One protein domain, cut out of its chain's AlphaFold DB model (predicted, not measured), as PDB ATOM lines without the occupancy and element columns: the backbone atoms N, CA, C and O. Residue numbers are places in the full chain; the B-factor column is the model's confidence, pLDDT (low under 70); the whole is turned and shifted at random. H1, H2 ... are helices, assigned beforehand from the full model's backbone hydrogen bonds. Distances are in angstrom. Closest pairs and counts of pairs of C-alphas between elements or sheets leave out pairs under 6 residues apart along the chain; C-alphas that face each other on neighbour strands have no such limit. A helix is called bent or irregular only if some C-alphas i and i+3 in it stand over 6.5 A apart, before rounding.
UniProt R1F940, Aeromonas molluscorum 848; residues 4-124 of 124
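What this domain is: This is residues 4 to 124 of the 124 residues of a protein of Aeromonas molluscorum 848 (UniProt R1F940). H4 lies near the middle of a flat body, with the long helix H6 packed along it and H3 packed on its first residues, while H1 crosses H3 and H2 crosses H6. H5 with the first residues of H6 makes one end of the longest axis, and the loop of residues 59 to 69 makes the other. The printed part has 121 residues with six named helices, H1 to H6 in order, and no named strand; its class is all helix. It is compact, with a radius of gyration of the C-alphas of 15.7 A and spans of 55 by 41 by 18 A.

How they stand to each other: H1, residues 4 to 20, touches H3, residues 43 to 58, at a steep tilt of 62 degrees, with C-alphas 12 and 49 closest at 5.8 A. H1 and H2, residues 27 to 37, form a helical hairpin but only just touch, with 3 pairs of C-alphas within 8 A, Leu 11 and Ala 37 closest at 6.8 A. H3 and H4, residues 70 to 82, form another, at a shallow tilt of 12 degrees, with C-alphas 50 and 71 closest at 5.6 A. H4 touches residues 106 to 118 of H6, residues 97 to 122, with C-alphas 81 and 107 closest at 4.5 A. H2 touches H6 at a steep tilt of 64 degrees, with C-alphas 27 and 112 closest at 5.5 A. H5, residues 86 to 91, touches H6, with C-alphas 89 and 99 closest at 6.4 A. Each O i to N i+4 pair is within hydrogen-bond range in H2, H3, H4 and H5, against 11 of 13 in H1 and 21 of 22 in H6.

Where its parts are: H1 begins at C-alpha 4 (203.436, 176.562, 210.552) and is irregular, with C-alphas 14 and 17 7.6 A apart. H3 is 22.9 A long. H6 is 38.2 A long and ends at C-alpha 122 (195.167, 211.804, 211.097).

The domain as a whole: The printed part has no cut. The link from H3 to H4 is long, with 11 residues. Residues 121 to 124 are under pLDDT 70.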
ATOM      1  N   ASP A   4     203.398 175.122 210.283       84.12
ATOM      2  CA  ASP A   4     203.436 176.562 210.552       84.12
ATOM      3  C   ASP A   4     202.824 177.399 209.420       84.12
ATOM      4  O   ASP A   4     202.086 178.347 209.682       84.12
ATOM      5  N   CYS A   5     203.043 177.019 208.154       88.69
ATOM      6  CA  CYS A   5     202.425 177.707 207.016       88.69
ATOM      7  C   CYS A   5     200.903 177.545 207.012       88.69
ATOM      8  O   CYS A   5     200.182 178.491 206.703       88.69
ATOM      9  N   ARG A   6     200.403 176.349 207.350       92.12
ATOM     10  CA  ARG A   6     198.959 176.093 207.432       92.12
ATOM     11  C   ARG A   6     198.323 176.929 208.539       92.12
ATOM     12  O   ARG A   6     197.287 177.545 208.309       92.12
ATOM     13  N   ASP A   7     198.937 176.947 209.715       91.38
ATOM     14  CA  ASP A   7     198.392 177.649 210.873       91.38
ATOM     15  C   ASP A   7     198.413 179.170 210.669       91.38
ATOM     16  O   ASP A   7     197.437 179.842 211.002       91.38
ATOM     17  N   LEU A   8     199.476 179.708 210.060       94.38
ATOM     18  CA  LEU A   8     199.524 181.114 209.664       94.38
ATOM     19  C   LEU A   8     198.454 181.440 208.611       94.38
ATOM     20  O   LEU A   8     197.741 182.424 208.764       94.38
ATOM     21  N   ALA A   9     198.279 180.608 207.580       95.00
ATOM     22  CA  ALA A   9     197.278 180.848 206.534       95.00
ATOM     23  C   ALA A   9     195.839 180.873 207.076       95.00
ATOM     24  O   ALA A   9     195.032 181.708 206.657       95.00
ATOM     25  N   LEU A  10     195.518 179.985 208.023       96.06
ATOM     26  CA  LEU A  10     194.227 179.988 208.717       96.06
ATOM     27  C   LEU A  10     194.039 181.272 209.529       96.06
ATOM     28  O   LEU A  10     192.975 181.884 209.469       96.06
ATOM     29  N   LEU A  11     195.082 181.700 210.241       95.94
ATOM     30  CA  LEU A  11     195.055 182.927 211.029       95.94
ATOM     31  C   LEU A  11     194.849 184.174 210.155       95.94
ATOM     32  O   LEU A  11     193.999 185.002 210.469       95.94
ATOM     33  N   VAL A  12     195.590 184.286 209.047       97.25
ATOM     34  CA  VAL A  12     195.451 185.377 208.066       97.25
ATOM     35  C   VAL A  12     194.041 185.396 207.493       97.25
ATOM     36  O   VAL A  12     193.381 186.429 207.518       97.25
ATOM     37  N   SER A  13     193.534 184.246 207.055       96.88
ATOM     38  CA  SER A  13     192.194 184.151 206.466       96.88
ATOM     39  C   SER A  13     191.100 184.641 207.422       96.88
ATOM     40  O   SER A  13     190.156 185.295 206.991       96.88
ATOM     41  N   ASP A  14     191.252 184.381 208.718       97.50
ATOM     42  CA  ASP A  14     190.287 184.758 209.751       97.50
ATOM     43  C   ASP A  14     190.421 186.226 210.212       97.50
ATOM     44  O   ASP A  14     189.430 186.889 210.526       97.50
ATOM     45  N   LEU A  15     191.645 186.767 210.255       98.12
ATOM     46  CA  LEU A  15     191.914 188.062 210.890       98.12
ATOM     47  C   LEU A  15     192.318 189.194 209.942       98.12
ATOM     48  O   LEU A  15     192.210 190.343 210.362       98.12
ATOM     49  N   HIS A  16     192.724 188.934 208.696       97.00
ATOM     50  CA  HIS A  16     193.248 189.976 207.797       97.00
ATOM     51  C   HIS A  16     192.290 191.166 207.632       97.00
ATOM     52  O   HIS A  16     192.725 192.308 207.703       97.00
ATOM     53  N   THR A  17     190.976 190.931 207.507       97.44
ATOM     54  CA  THR A  17     189.995 192.023 207.407       97.44
ATOM     55  C   THR A  17     190.018 192.920 208.641       97.44
ATOM     56  O   THR A  17     189.949 194.130 208.493       97.44
ATOM     57  N   HIS A  18     190.172 192.354 209.845       98.50
ATOM     58  CA  HIS A  18     190.270 193.141 211.077       98.50
ATOM     59  C   HIS A  18     191.523 194.021 211.096       98.50
ATOM     60  O   HIS A  18     191.473 195.115 211.646       98.50
ATOM     61  N   ILE A  19     192.626 193.556 210.501       98.25
ATOM     62  CA  ILE A  19     193.837 194.369 210.344       98.25
ATOM     63  C   ILE A  19     193.579 195.487 209.329       98.25
ATOM     64  O   ILE A  19     193.855 196.640 209.624       98.25
ATOM     65  N   HIS A  20     192.967 195.175 208.184       97.31
ATOM     66  CA  HIS A  20     192.638 196.160 207.143       97.31
ATOM     67  C   HIS A  20     191.694 197.273 207.597       97.31
ATOM     68  O   HIS A  20     191.767 198.362 207.052       97.31
ATOM     69  N   ILE A  21     190.820 197.018 208.575       96.94
ATOM     70  CA  ILE A  21     189.896 198.029 209.118       96.94
ATOM     71  C   ILE A  21     190.285 198.482 210.530       96.94
ATOM     72  O   ILE A  21     189.435 198.954 211.284       96.94
ATOM     73  N   ALA A  22     191.544 198.297 210.944       97.44
ATOM     74  CA  ALA A  22     191.943 198.435 212.346       97.44
ATOM     75  C   ALA A  22     191.586 199.797 212.966       97.44
ATOM     76  O   ALA A  22     191.201 199.837 214.139       97.44
ATOM     77  N   PHE A  23     191.653 200.888 212.197       95.88
ATOM     78  CA  PHE A  23     191.273 202.228 212.659       95.88
ATOM     79  C   PHE A  23     189.775 202.371 212.975       95.88
ATOM     80  O   PHE A  23     189.397 203.156 213.841       95.88
ATOM     81  N   GLU A  24     188.916 201.562 212.353       95.62
ATOM     82  CA  GLU A  24     187.470 201.547 212.607       95.62
ATOM     83  C   GLU A  24     187.094 200.679 213.822       95.62
ATOM     84  O   GLU A  24     185.965 200.719 214.328       95.62
ATOM     85  N   LEU A  25     188.028 199.857 214.312       96.62
ATOM     86  CA  LEU A  25     187.756 198.926 215.397       96.62
ATOM     87  C   LEU A  25     187.716 199.620 216.759       96.62
ATOM     88  O   LEU A  25     188.535 200.462 217.124       96.62
ATOM     89  N   LYS A  26     186.799 199.149 217.607       97.44
ATOM     90  CA  LYS A  26     186.842 199.460 219.040       97.44
ATOM     91  C   LYS A  26     188.093 198.817 219.666       97.44
ATOM     92  O   LYS A  26     188.368 197.654 219.355       97.44
ATOM     93  N   PRO A  27     188.755 199.459 220.647       97.81
ATOM     94  CA  PRO A  27     189.864 198.870 221.405       97.81
ATOM     95  C   PRO A  27     189.551 197.475 221.965       97.81
ATOM     96  O   PRO A  27     190.383 196.573 221.935       97.81
ATOM     97  N   ALA A  28     188.306 197.257 222.402       98.12
ATOM     98  CA  ALA A  28     187.848 195.960 222.903       98.12
ATOM     99  C   ALA A  28     187.789 194.876 221.817       98.12
ATOM    100  O   ALA A  28     187.965 193.698 222.117       98.12
ATOM    101  N   THR A  29     187.536 195.252 220.562       98.25
ATOM    102  CA  THR A  29     187.606 194.327 219.427       98.25
ATOM    103  C   THR A  29     189.057 193.976 219.128       98.25
ATOM    104  O   THR A  29     189.363 192.801 218.958       98.25
ATOM    105  N   LEU A  30     189.961 194.959 219.149       98.06
ATOM    106  CA  LEU A  30     191.381 194.713 218.908       98.06
ATOM    107  C   LEU A  30     192.010 193.828 220.000       98.06
ATOM    108  O   LEU A  30     192.760 192.906 219.694       98.06
ATOM    109  N   LEU A  31     191.603 194.000 221.263       98.31
ATOM    110  CA  LEU A  31     191.998 193.093 222.344       98.31
ATOM    111  C   LEU A  31     191.581 191.637 222.061       98.31
ATOM    112  O   LEU A  31     192.391 190.723 222.211       98.31
ATOM    113  N   LYS A  32     190.352 191.419 221.570       98.19
ATOM    114  CA  LYS A  32     189.872 190.084 221.168       98.19
ATOM    115  C   LYS A  32     190.644 189.516 219.977       98.19
ATOM    116  O   LYS A  32     190.833 188.304 219.915       98.19
ATOM    117  N   VAL A  33     191.086 190.359 219.041       98.25
ATOM    118  CA  VAL A  33     191.958 189.944 217.929       98.25
ATOM    119  C   VAL A  33     193.280 189.401 218.477       98.25
ATOM    120  O   VAL A  33     193.695 188.315 218.075       98.25
ATOM    121  N   PHE A  34     193.896 190.082 219.447       98.38
ATOM    122  CA  PHE A  34     195.133 189.615 220.084       98.38
ATOM    123  C   PHE A  34     194.953 188.290 220.835       98.38
ATOM    124  O   PHE A  34     195.788 187.392 220.699       98.38
ATOM    125  N   ASP A  35     193.849 188.139 221.574       97.19
ATOM    126  CA  ASP A  35     193.504 186.884 222.252       97.19
ATOM    127  C   ASP A  35     193.321 185.739 221.250       97.19
ATOM    128  O   ASP A  35     193.916 184.671 221.399       97.19
ATOM    129  N   LYS A  36     192.538 185.977 220.192       97.00
ATOM    130  CA  LYS A  36     192.235 184.985 219.157       97.00
ATOM    131  C   LYS A  36     193.477 184.569 218.370       97.00
ATOM    132  O   LYS A  36     193.614 183.397 218.023       97.00
ATOM    133  N   ALA A  37     194.398 185.497 218.130       97.06
ATOM    134  CA  ALA A  37     195.654 185.209 217.448       97.06
ATOM    135  C   ALA A  37     196.704 184.510 218.325       97.06
ATOM    136  O   ALA A  37     197.726 184.038 217.810       97.06
ATOM    137  N   ASP A  38     196.450 184.411 219.633       96.69
ATOM    138  CA  ASP A  38     197.418 183.961 220.632       96.69
ATOM    139  C   ASP A  38     198.682 184.843 220.665       96.69
ATOM    140  O   ASP A  38     199.796 184.366 220.903       96.69
ATOM    141  N   ALA A  39     198.516 186.147 220.416       97.19
ATOM    142  CA  ALA A  39     199.617 187.100 220.253       97.19
ATOM    143  C   ALA A  39     200.473 187.252 221.525       97.19
ATOM    144  O   ALA A  39     201.642 187.624 221.461       97.19
ATOM    145  N   TRP A  40     199.918 186.919 222.694       94.88
ATOM    146  CA  TRP A  40     200.629 186.956 223.975       94.88
ATOM    147  C   TRP A  40     201.702 185.874 224.103       94.88
ATOM    148  O   TRP A  40     202.713 186.093 224.764       94.88
ATOM    149  N   ARG A  41     201.466 184.693 223.518       95.62
ATOM    150  CA  ARG A  41     202.388 183.547 223.585       95.62
ATOM    151  C   ARG A  41     203.195 183.378 222.306       95.62
ATOM    152  O   ARG A  41     204.270 182.789 222.346       95.62
ATOM    153  N   ARG A  42     202.670 183.858 221.177       95.12
ATOM    154  CA  ARG A  42     203.284 183.745 219.849       95.12
ATOM    155  C   ARG A  42     203.332 185.113 219.154       95.12
ATOM    156  O   ARG A  42     202.726 185.253 218.088       95.12
ATOM    157  N   PRO A  43     204.040 186.109 219.725       95.25
ATOM    158  CA  PRO A  43     204.142 187.440 219.122       95.25
ATOM    159  C   PRO A  43     204.704 187.378 217.698       95.25
ATOM    160  O   PRO A  43     204.178 188.039 216.810       95.25
ATOM    161  N   GLU A  44     205.647 186.473 217.434       95.19
ATOM    162  CA  GLU A  44     206.279 186.373 216.110       95.19
ATOM    163  C   GLU A  44     205.319 185.874 215.030       95.19
ATOM    164  O   GLU A  44     205.385 186.304 213.883       95.19
ATOM    165  N   ARG A  45     204.356 185.017 215.394       95.88
ATOM    166  CA  ARG A  45     203.297 184.600 214.464       95.88
ATOM    167  C   ARG A  45     202.320 185.743 214.188       95.88
ATOM    168  O   ARG A  45     201.771 185.827 213.094       95.88
ATOM    169  N   PHE A  46     202.090 186.612 215.169       97.75
ATOM    170  CA  PHE A  46     201.281 187.807 214.964       97.75
ATOM    171  C   PHE A  46     202.007 188.826 214.074       97.75
ATOM    172  O   PHE A  46     201.386 189.383 213.180       97.75
ATOM    173  N   ALA A  47     203.324 188.995 214.228       97.88
ATOM    174  CA  ALA A  47     204.126 189.804 213.308       97.88
ATOM    175  C   ALA A  47     204.030 189.279 211.860       97.88
ATOM    176  O   ALA A  47     203.742 190.045 210.948       97.88
ATOM    177  N   GLN A  48     204.119 187.959 211.663       97.88
ATOM    178  CA  GLN A  48     203.916 187.336 210.347       97.88
ATOM    179  C   GLN A  48     202.511 187.572 209.765       97.88
ATOM    180  O   GLN A  48     202.366 187.705 208.551       97.88
ATOM    181  N   LEU A  49     201.467 187.621 210.603       98.06
ATOM    182  CA  LEU A  49     200.118 188.005 210.170       98.06
ATOM    183  C   LEU A  49     200.108 189.442 209.628       98.06
ATOM    184  O   LEU A  49     199.508 189.685 208.582       98.06
ATOM    185  N   LEU A  50     200.773 190.377 210.311       98.31
ATOM    186  CA  LEU A  50     200.873 191.769 209.866       98.31
ATOM    187  C   LEU A  50     201.648 191.883 208.548       98.31
ATOM    188  O   LEU A  50     201.178 192.551 207.629       98.31
ATOM    189  N   ASP A  51     202.767 191.168 208.410       98.12
ATOM    190  CA  ASP A  51     203.545 191.123 207.165       98.12
ATOM    191  C   ASP A  51     202.725 190.556 205.998       98.12
ATOM    192  O   ASP A  51     202.753 191.093 204.888       98.12
ATOM    193  N   ALA A  52     201.934 189.508 206.247       97.69
ATOM    194  CA  ALA A  52     201.027 188.957 205.248       97.69
ATOM    195  C   ALA A  52     199.951 189.972 204.825       97.69
ATOM    196  O   ALA A  52     199.636 190.056 203.639       97.69
ATOM    197  N   CYS A  53     199.424 190.776 205.757       97.62
ATOM    198  CA  CYS A  53     198.470 191.842 205.434       97.62
ATOM    199  C   CYS A  53     199.117 192.956 204.598       97.62
ATOM    200  O   CYS A  53     198.490 193.445 203.660       97.62
ATOM    201  N   ARG A  54     200.379 193.320 204.876       97.56
ATOM    202  CA  ARG A  54     201.134 194.267 204.033       97.56
ATOM    203  C   ARG A  54     201.297 193.729 202.614       97.56
ATOM    204  O   ARG A  54     201.018 194.442 201.655       97.56
ATOM    205  N   ALA A  55     201.697 192.466 202.477       96.19
ATOM    206  CA  ALA A  55     201.834 191.826 201.172       96.19
ATOM    207  C   ALA A  55     200.494 191.757 200.408       96.19
ATOM    208  O   ALA A  55     200.467 192.026 199.209       96.19
ATOM    209  N   ASP A  56     199.385 191.449 201.093       96.00
ATOM    210  CA  ASP A  56     198.031 191.442 200.513       96.00
ATOM    211  C   ASP A  56     197.595 192.833 200.017       96.00
ATOM    212  O   ASP A  56     197.058 192.964 198.915       96.00
ATOM    213  N   PHE A  57     197.864 193.884 200.799       95.81
ATOM    214  CA  PHE A  57     197.521 195.259 200.434       95.81
ATOM    215  C   PHE A  57     198.334 195.757 199.228       95.81
ATOM    216  O   PHE A  57     197.755 196.208 198.238       95.81
ATOM    217  N   HIS A  58     199.663 195.626 199.279       96.00
ATOM    218  CA  HIS A  58     200.565 196.119 198.230       96.00
ATOM    219  C   HIS A  58     200.594 195.241 196.973       96.00
ATOM    220  O   HIS A  58     201.018 195.699 195.916       96.00
ATOM    221  N   GLY A  59     200.128 193.990 197.051       94.00
ATOM    222  CA  GLY A  59     200.034 193.092 195.896       94.00
ATOM    223  C   GLY A  59     198.978 193.503 194.862       94.00
ATOM    224  O   GLY A  59     198.906 192.911 193.784       94.00
ATOM    225  N   ARG A  60     198.141 194.501 195.171       92.06
ATOM    226  CA  ARG A  60     197.117 195.037 194.268       92.06
ATOM    227  C   ARG A  60     197.726 196.103 193.360       92.06
ATOM    228  O   ARG A  60     198.349 197.044 193.837       92.06
ATOM    229  N   THR A  61     197.491 196.003 192.052       93.31
ATOM    230  CA  THR A  61     197.984 196.999 191.087       93.31
ATOM    231  C   THR A  61     197.538 198.414 191.467       93.31
ATOM    232  O   THR A  61     196.342 198.664 191.641       93.31
ATOM    233  N   GLY A  62     198.490 199.342 191.573       93.12
ATOM    234  CA  GLY A  62     198.255 200.730 191.984       93.12
ATOM    235  C   GLY A  62     198.269 200.971 193.503       93.12
ATOM    236  O   GLY A  62     197.871 202.058 193.941       93.12
ATOM    237  N   PHE A  63     198.667 199.973 194.301       93.69
ATOM    238  CA  PHE A  63     198.813 200.038 195.763       93.69
ATOM    239  C   PHE A  63     200.264 199.848 196.231       93.69
ATOM    240  O   PHE A  63     200.525 199.885 197.432       93.69
ATOM    241  N   GLU A  64     201.209 199.688 195.307       93.75
ATOM    242  CA  GLU A  64     202.608 199.355 195.588       93.75
ATOM    243  C   GLU A  64     203.253 200.367 196.550       93.75
ATOM    244  O   GLU A  64     203.930 199.974 197.490       93.75
ATOM    245  N   GLU A  65     202.946 201.656 196.373       92.50
ATOM    246  CA  GLU A  65     203.496 202.773 197.161       92.50
ATOM    247  C   GLU A  65     202.446 203.449 198.063       92.50
ATOM    248  O   GLU A  65     202.680 204.524 198.620       92.50
ATOM    249  N   ARG A  66     201.238 202.877 198.179       93.25
ATOM    250  CA  ARG A  66     200.197 203.469 199.031       93.25
ATOM    251  C   ARG A  66     200.540 203.259 200.496       93.25
ATOM    252  O   ARG A  66     200.899 202.159 200.896       93.25
ATOM    253  N   VAL A  67     200.353 204.293 201.306       93.81
ATOM    254  CA  VAL A  67     200.510 204.179 202.758       93.81
ATOM    255  C   VAL A  67     199.468 203.201 203.304       93.81
ATOM    256  O   VAL A  67     198.283 203.316 202.994       93.81
ATOM    257  N   TYR A  68     199.935 202.251 204.111       95.19
ATOM    258  CA  TYR A  68     199.124 201.270 204.824       95.19
ATOM    259  C   TYR A  68     199.596 201.225 206.277       95.19
ATOM    260  O   TYR A  68     200.559 200.530 206.614       95.19
ATOM    261  N   ALA A  69     198.982 202.067 207.105       96.31
ATOM    262  CA  ALA A  69     199.434 202.377 208.461       96.31
ATOM    263  C   ALA A  69     198.782 201.482 209.528       96.31
ATOM    264  O   ALA A  69     199.257 201.396 210.661       96.31
ATOM    265  N   GLU A  70     197.713 200.780 209.167       97.12
ATOM    266  CA  GLU A  70     196.939 199.917 210.044       97.12
ATOM    267  C   GLU A  70     197.801 198.837 210.720       97.12
ATOM    268  O   GLU A  70     197.677 198.676 211.938       97.12
ATOM    269  N   PRO A  71     198.718 198.122 210.032       97.88
ATOM    270  CA  PRO A  71     199.566 197.139 210.700       97.88
ATOM    271  C   PRO A  71     200.528 197.769 211.711       97.88
ATOM    272  O   PRO A  71     200.811 197.150 212.737       97.88
ATOM    273  N   ASP A  72     201.011 198.988 211.455       97.75
ATOM    274  CA  ASP A  72     201.887 199.719 212.377       97.75
ATOM    275  C   ASP A  72     201.132 200.134 213.643       97.75
ATOM    276  O   ASP A  72     201.606 199.896 214.756       97.75
ATOM    277  N   TYR A  73     199.917 200.660 213.482       98.12
ATOM    278  CA  TYR A  73     199.010 200.941 214.593       98.12
ATOM    279  C   TYR A  73     198.725 199.683 215.422       98.12
ATOM    280  O   TYR A  73     198.872 199.685 216.648       98.12
ATOM    281  N   VAL A  74     198.369 198.577 214.765       98.38
ATOM    282  CA  VAL A  74     198.062 197.313 215.445       98.38
ATOM    283  C   VAL A  74     199.285 196.767 216.192       98.38
ATOM    284  O   VAL A  74     199.144 196.286 217.322       98.38
ATOM    285  N   ALA A  75     200.482 196.864 215.608       98.44
ATOM    286  CA  ALA A  75     201.726 196.465 216.262       98.44
ATOM    287  C   ALA A  75     202.009 197.304 217.520       98.44
ATOM    288  O   ALA A  75     202.324 196.745 218.574       98.44
ATOM    289  N   GLN A  76     201.839 198.628 217.444       98.38
ATOM    290  CA  GLN A  76     202.009 199.517 218.597       98.38
ATOM    291  C   GLN A  76     200.979 199.239 219.698       98.38
ATOM    292  O   GLN A  76     201.335 199.168 220.877       98.38
ATOM    293  N   ALA A  77     199.718 198.999 219.331       98.44
ATOM    294  CA  ALA A  77     198.664 198.646 220.276       98.44
ATOM    295  C   ALA A  77     198.966 197.326 221.010       98.44
ATOM    296  O   ALA A  77     198.772 197.235 222.228       98.44
ATOM    297  N   LEU A  78     199.485 196.314 220.301       98.56
ATOM    298  CA  LEU A  78     199.917 195.058 220.918       98.56
ATOM    299  C   LEU A  78     201.078 195.288 221.890       98.56
ATOM    300  O   LEU A  78     201.028 194.796 223.019       98.56
ATOM    301  N   ALA A  79     202.097 196.048 221.480       98.38
ATOM    302  CA  ALA A  79     203.256 196.346 222.317       98.38
ATOM    303  C   ALA A  79     202.848 197.068 223.615       98.38
ATOM    304  O   ALA A  79     203.258 196.667 224.707       98.38
ATOM    305  N   ALA A  80     201.964 198.066 223.522       98.31
ATOM    306  CA  ALA A  80     201.434 198.778 224.682       98.31
ATOM    307  C   ALA A  80     200.646 197.850 225.626       98.31
ATOM    308  O   ALA A  80     200.819 197.898 226.845       98.31
ATOM    309  N   ALA A  81     199.817 196.952 225.082       98.12
ATOM    310  CA  ALA A  81     199.082 195.969 225.876       98.12
ATOM    311  C   ALA A  81     200.003 194.916 226.532       98.12
ATOM    312  O   ALA A  81     199.746 194.459 227.651       98.12
ATOM    313  N   GLN A  82     201.086 194.517 225.864       96.94
ATOM    314  CA  GLN A  82     202.082 193.593 226.415       96.94
ATOM    315  C   GLN A  82     202.902 194.224 227.546       96.94
ATOM    316  O   GLN A  82     203.266 193.522 228.489       96.94
ATOM    317  N   ALA A  83     203.131 195.537 227.494       97.12
ATOM    318  CA  ALA A  83     203.866 196.278 228.516       97.12
ATOM    319  C   ALA A  83     203.107 196.430 229.851       97.12
ATOM    320  O   ALA A  83     203.691 196.890 230.833       97.12
ATOM    321  N   VAL A  84     201.828 196.037 229.927       97.12
ATOM    322  CA  VAL A  84     201.026 196.154 231.154       97.12
ATOM    323  C   VAL A  84     201.625 195.301 232.289       97.12
ATOM    324  O   VAL A  84     201.674 194.069 232.190       97.12
ATOM    325  N   PRO A  85     202.029 195.917 233.416       94.19
ATOM    326  CA  PRO A  85     202.760 195.227 234.472       94.19
ATOM    327  C   PRO A  85     201.823 194.408 235.369       94.19
ATOM    328  O   PRO A  85     201.214 194.912 236.313       94.19
ATOM    329  N   VAL A  86     201.764 193.091 235.139       94.31
ATOM    330  CA  VAL A  86     200.965 192.154 235.962       94.31
ATOM    331  C   VAL A  86     201.344 192.225 237.448       94.31
ATOM    332  O   VAL A  86     200.490 192.083 238.320       94.31
ATOM    333  N   LYS A  87     202.619 192.496 237.755       94.44
ATOM    334  CA  LYS A  87     203.112 192.610 239.136       94.44
ATOM    335  C   LYS A  87     202.397 193.705 239.930       94.44
ATOM    336  O   LYS A  87     202.122 193.502 241.106       94.44
ATOM    337  N   GLU A  88     202.053 194.825 239.299       95.12
ATOM    338  CA  GLU A  88     201.331 195.914 239.964       95.12
ATOM    339  C   GLU A  88     199.876 195.549 240.267       95.12
ATOM    340  O   GLU A  88     199.316 196.009 241.257       95.12
ATOM    341  N   ILE A  89     199.261 194.701 239.439       95.06
ATOM    342  CA  ILE A  89     197.911 194.179 239.685       95.06
ATOM    343  C   ILE A  89     197.928 193.281 240.923       95.06
ATOM    344  O   ILE A  89     197.097 193.434 241.813       95.06
ATOM    345  N   VAL A  90     198.913 192.386 241.012       95.31
ATOM    346  CA  VAL A  90     199.084 191.512 242.180       95.31
ATOM    347  C   VAL A  90     199.399 192.331 243.436       95.31
ATOM    348  O   VAL A  90     198.816 192.085 244.489       95.31
ATOM    349  N   ALA A  91     200.275 193.336 243.332       95.56
ATOM    350  CA  ALA A  91     200.624 194.218 244.448       95.56
ATOM    351  C   ALA A  91     199.435 195.060 244.944       95.56
ATOM    352  O   ALA A  91     199.352 195.352 246.134       95.56
ATOM    353  N   ALA A  92     198.489 195.397 244.061       94.88
ATOM    354  CA  ALA A  92     197.238 196.065 244.421       94.88
ATOM    355  C   ALA A  92     196.239 195.153 245.167       94.88
ATOM    356  O   ALA A  92     195.179 195.620 245.575       94.88
ATOM    357  N   GLY A  93     196.568 193.872 245.373       95.81
ATOM    358  CA  GLY A  93     195.812 192.954 246.226       95.81
ATOM    359  C   GLY A  93     194.796 192.065 245.506       95.81
ATOM    360  O   GLY A  93     194.171 191.240 246.173       95.81
ATOM    361  N   PHE A  94     194.658 192.181 244.180       96.62
ATOM    362  CA  PHE A  94     193.782 191.324 243.371       96.62
ATOM    363  C   PHE A  94     194.283 189.876 243.332       96.62
ATOM    364  O   PHE A  94     195.494 189.633 243.273       96.62
ATOM    365  N   LYS A  95     193.364 188.899 243.340       94.25
ATOM    366  CA  LYS A  95     193.716 187.470 243.407       94.25
ATOM    367  C   LYS A  95     192.919 186.624 242.419       94.25
ATOM    368  O   LYS A  95     191.793 186.940 242.056       94.25
ATOM    369  N   GLY A  96     193.504 185.497 242.011       94.31
ATOM    370  CA  GLY A  96     192.828 184.513 241.164       94.31
ATOM    371  C   GLY A  96     192.308 185.124 239.859       94.31
ATOM    372  O   GLY A  96     193.077 185.718 239.105       94.31
ATOM    373  N   GLU A  97     191.008 184.974 239.608       94.31
ATOM    374  CA  GLU A  97     190.351 185.462 238.389       94.31
ATOM    375  C   GLU A  97     190.371 186.995 238.276       94.31
ATOM    376  O   GLU A  97     190.520 187.527 237.177       94.31
ATOM    377  N   GLU A  98     190.371 187.717 239.402       95.44
ATOM    378  CA  GLU A  98     190.413 189.186 239.411       95.44
ATOM    379  C   GLU A  98     191.688 189.726 238.746       95.44
ATOM    380  O   GLU A  98     191.674 190.790 238.130       95.44
ATOM    381  N   ILE A  99     192.803 188.983 238.809       95.62
ATOM    382  CA  ILE A  99     194.047 189.377 238.130       95.62
ATOM    383  C   ILE A  99     193.829 189.420 236.617       95.62
ATOM    384  O   ILE A  99     194.319 190.334 235.953       95.62
ATOM    385  N   ARG A 100     193.095 188.447 236.063       93.38
ATOM    386  CA  ARG A 100     192.819 188.373 234.622       93.38
ATOM    387  C   ARG A 100     191.905 189.506 234.187       93.38
ATOM    388  O   ARG A 100     192.201 190.159 233.189       93.38
ATOM    389  N   GLU A 101     190.857 189.780 234.957       95.75
ATOM    390  CA  GLU A 101     189.931 190.882 234.686       95.75
ATOM    391  C   GLU A 101     190.645 192.238 234.710       95.75
ATOM    392  O   GLU A 101     190.514 193.038 233.782       95.75
ATOM    393  N   GLN A 102     191.471 192.482 235.732       97.50
ATOM    394  CA  GLN A 102     192.245 193.718 235.835       97.50
ATOM    395  C   GLN A 102     193.299 193.832 234.736       97.50
ATOM    396  O   GLN A 102     193.524 194.924 234.212       97.50
ATOM    397  N   LEU A 103     193.931 192.722 234.351       96.19
ATOM    398  CA  LEU A 103     194.896 192.718 233.258       96.19
ATOM    399  C   LEU A 103     194.215 193.054 231.931       96.19
ATOM    400  O   LEU A 103     194.713 193.906 231.200       96.19
ATOM    401  N   ALA A 104     193.066 192.442 231.645       96.12
ATOM    402  CA  ALA A 104     192.277 192.744 230.455       96.12
ATOM    403  C   ALA A 104     191.837 194.214 230.432       96.12
ATOM    404  O   ALA A 104     191.998 194.881 229.411       96.12
ATOM    405  N   LYS A 105     191.369 194.750 231.567       97.50
ATOM    406  CA  LYS A 105     190.989 196.162 231.695       97.50
ATOM    407  C   LYS A 105     192.164 197.102 231.418       97.50
ATOM    408  O   LYS A 105     192.054 197.990 230.585       97.50
ATOM    409  N   ARG A 106     193.317 196.876 232.052       98.00
ATOM    410  CA  ARG A 106     194.503 197.726 231.848       98.00
ATOM    411  C   ARG A 106     195.064 197.625 230.428       98.00
ATOM    412  O   ARG A 106     195.546 198.619 229.895       98.00
ATOM    413  N   ARG A 107     194.989 196.447 229.797       98.31
ATOM    414  CA  ARG A 107     195.330 196.269 228.375       98.31
ATOM    415  C   ARG A 107     194.392 197.047 227.470       98.31
ATOM    416  O   ARG A 107     194.859 197.700 226.546       98.31
ATOM    417  N   LEU A 108     193.093 196.997 227.749       98.31
ATOM    418  CA  LEU A 108     192.099 197.767 227.015       98.31
ATOM    419  C   LEU A 108     192.382 199.271 227.103       98.31
ATOM    420  O   LEU A 108     192.361 199.948 226.078       98.31
ATOM    421  N   ASP A 109     192.705 199.766 228.299       98.19
ATOM    422  CA  ASP A 109     193.070 201.168 228.513       98.19
ATOM    423  C   ASP A 109     194.338 201.544 227.724       98.19
ATOM    424  O   ASP A 109     194.384 202.602 227.099       98.19
ATOM    425  N   ALA A 110     195.354 200.672 227.704       98.44
ATOM    426  CA  ALA A 110     196.575 200.883 226.925       98.44
ATOM    427  C   ALA A 110     196.294 200.951 225.414       98.44
ATOM    428  O   ALA A 110     196.763 201.868 224.748       98.44
ATOM    429  N   ILE A 111     195.477 200.033 224.887       98.44
ATOM    430  CA  ILE A 111     195.064 200.039 223.474       98.44
ATOM    431  C   ILE A 111     194.269 201.308 223.148       98.44
ATOM    432  O   ILE A 111     194.475 201.898 222.093       98.44
ATOM    433  N   SER A 112     193.379 201.747 224.045       98.06
ATOM    434  CA  SER A 112     192.605 202.976 223.839       98.06
ATOM    435  C   SER A 112     193.509 204.198 223.707       98.06
ATOM    436  O   SER A 112     193.285 204.997 222.809       98.06
ATOM    437  N   ARG A 113     194.545 204.318 224.547       97.88
ATOM    438  CA  ARG A 113     195.502 205.434 224.464       97.88
ATOM    439  C   ARG A 113     196.238 205.453 223.133       97.88
ATOM    440  O   ARG A 113     196.276 206.495 222.498       97.88
ATOM    441  N   VAL A 114     196.743 204.298 222.688       98.06
ATOM    442  CA  VAL A 114     197.402 204.191 221.377       98.06
ATOM    443  C   VAL A 114     196.438 204.601 220.269       98.06
ATOM    444  O   VAL A 114     196.797 205.390 219.409       98.06
ATOM    445  N   ARG A 115     195.189 204.125 220.293       96.06
ATOM    446  CA  ARG A 115     194.197 204.542 219.295       96.06
ATOM    447  C   ARG A 115     194.019 206.059 219.283       96.06
ATOM    448  O   ARG A 115     194.039 206.642 218.210       96.06
ATOM    449  N   ASP A 116     193.862 206.679 220.448       95.31
ATOM    450  CA  ASP A 116     193.632 208.120 220.546       95.31
ATOM    451  C   ASP A 116     194.860 208.927 220.056       95.31
ATOM    452  O   ASP A 116     194.694 209.946 219.388       95.31
ATOM    453  N   GLU A 117     196.086 208.442 220.300       94.75
ATOM    454  CA  GLU A 117     197.330 209.005 219.741       94.75
ATOM    455  C   GLU A 117     197.356 208.931 218.207       94.75
ATOM    456  O   GLU A 117     197.716 209.902 217.547       94.75
ATOM    457  N   TRP A 118     196.933 207.803 217.635       93.75
ATOM    458  CA  TRP A 118     196.864 207.609 216.186       93.75
ATOM    459  C   TRP A 118     195.727 208.395 215.526       93.75
ATOM    460  O   TRP A 118     195.901 208.884 214.417       93.75
ATOM    461  N   THR A 119     194.587 208.575 216.203       83.00
ATOM    462  CA  THR A 119     193.495 209.436 215.718       83.00
ATOM    463  C   THR A 119     193.933 210.899 215.647       83.00
ATOM    464  O   THR A 119     193.605 211.587 214.689       83.00
ATOM    465  N   PHE A 120     194.724 211.366 216.616       71.69
ATOM    466  CA  PHE A 120     195.240 212.737 216.608       71.69
ATOM    467  C   PHE A 120     196.250 212.999 215.474       71.69
ATOM    468  O   PHE A 120     196.402 214.140 215.048       71.69
ATOM    469  N   LEU A 121     196.933 211.963 214.972       63.88
ATOM    470  CA  LEU A 121     197.872 212.079 213.850       63.88
ATOM    471  C   LEU A 121     197.185 212.181 212.480       63.88
ATOM    472  O   LEU A 121     197.819 212.650 211.543       63.88
ATOM    473  N   ASP A 122     195.927 211.754 212.358       55.56
ATOM    474  CA  ASP A 122     195.167 211.804 211.097       55.56
ATOM    475  C   ASP A 122     194.469 213.170 210.890       55.56
ATOM    476  O   ASP A 122     194.074 213.528 209.782       55.56
ATOM    477  N   GLU A 123     194.335 213.964 211.962       54.75
ATOM    478  CA  GLU A 123     193.735 215.309 211.950       54.75
ATOM    479  C   GLU A 123     194.765 216.461 211.857       54.75
ATOM    480  O   GLU A 123     194.363 217.625 211.758       54.75
ATOM    481  N   ALA A 124     196.070 216.160 211.901       47.97
ATOM    482  CA  ALA A 124     197.176 217.129 211.942       47.97
ATOM    483  C   ALA A 124     197.916 217.256 210.600       47.97
ATOM    484  O   ALA A 124     198.255 218.408 210.235       47.97
TER     485      ALA A 124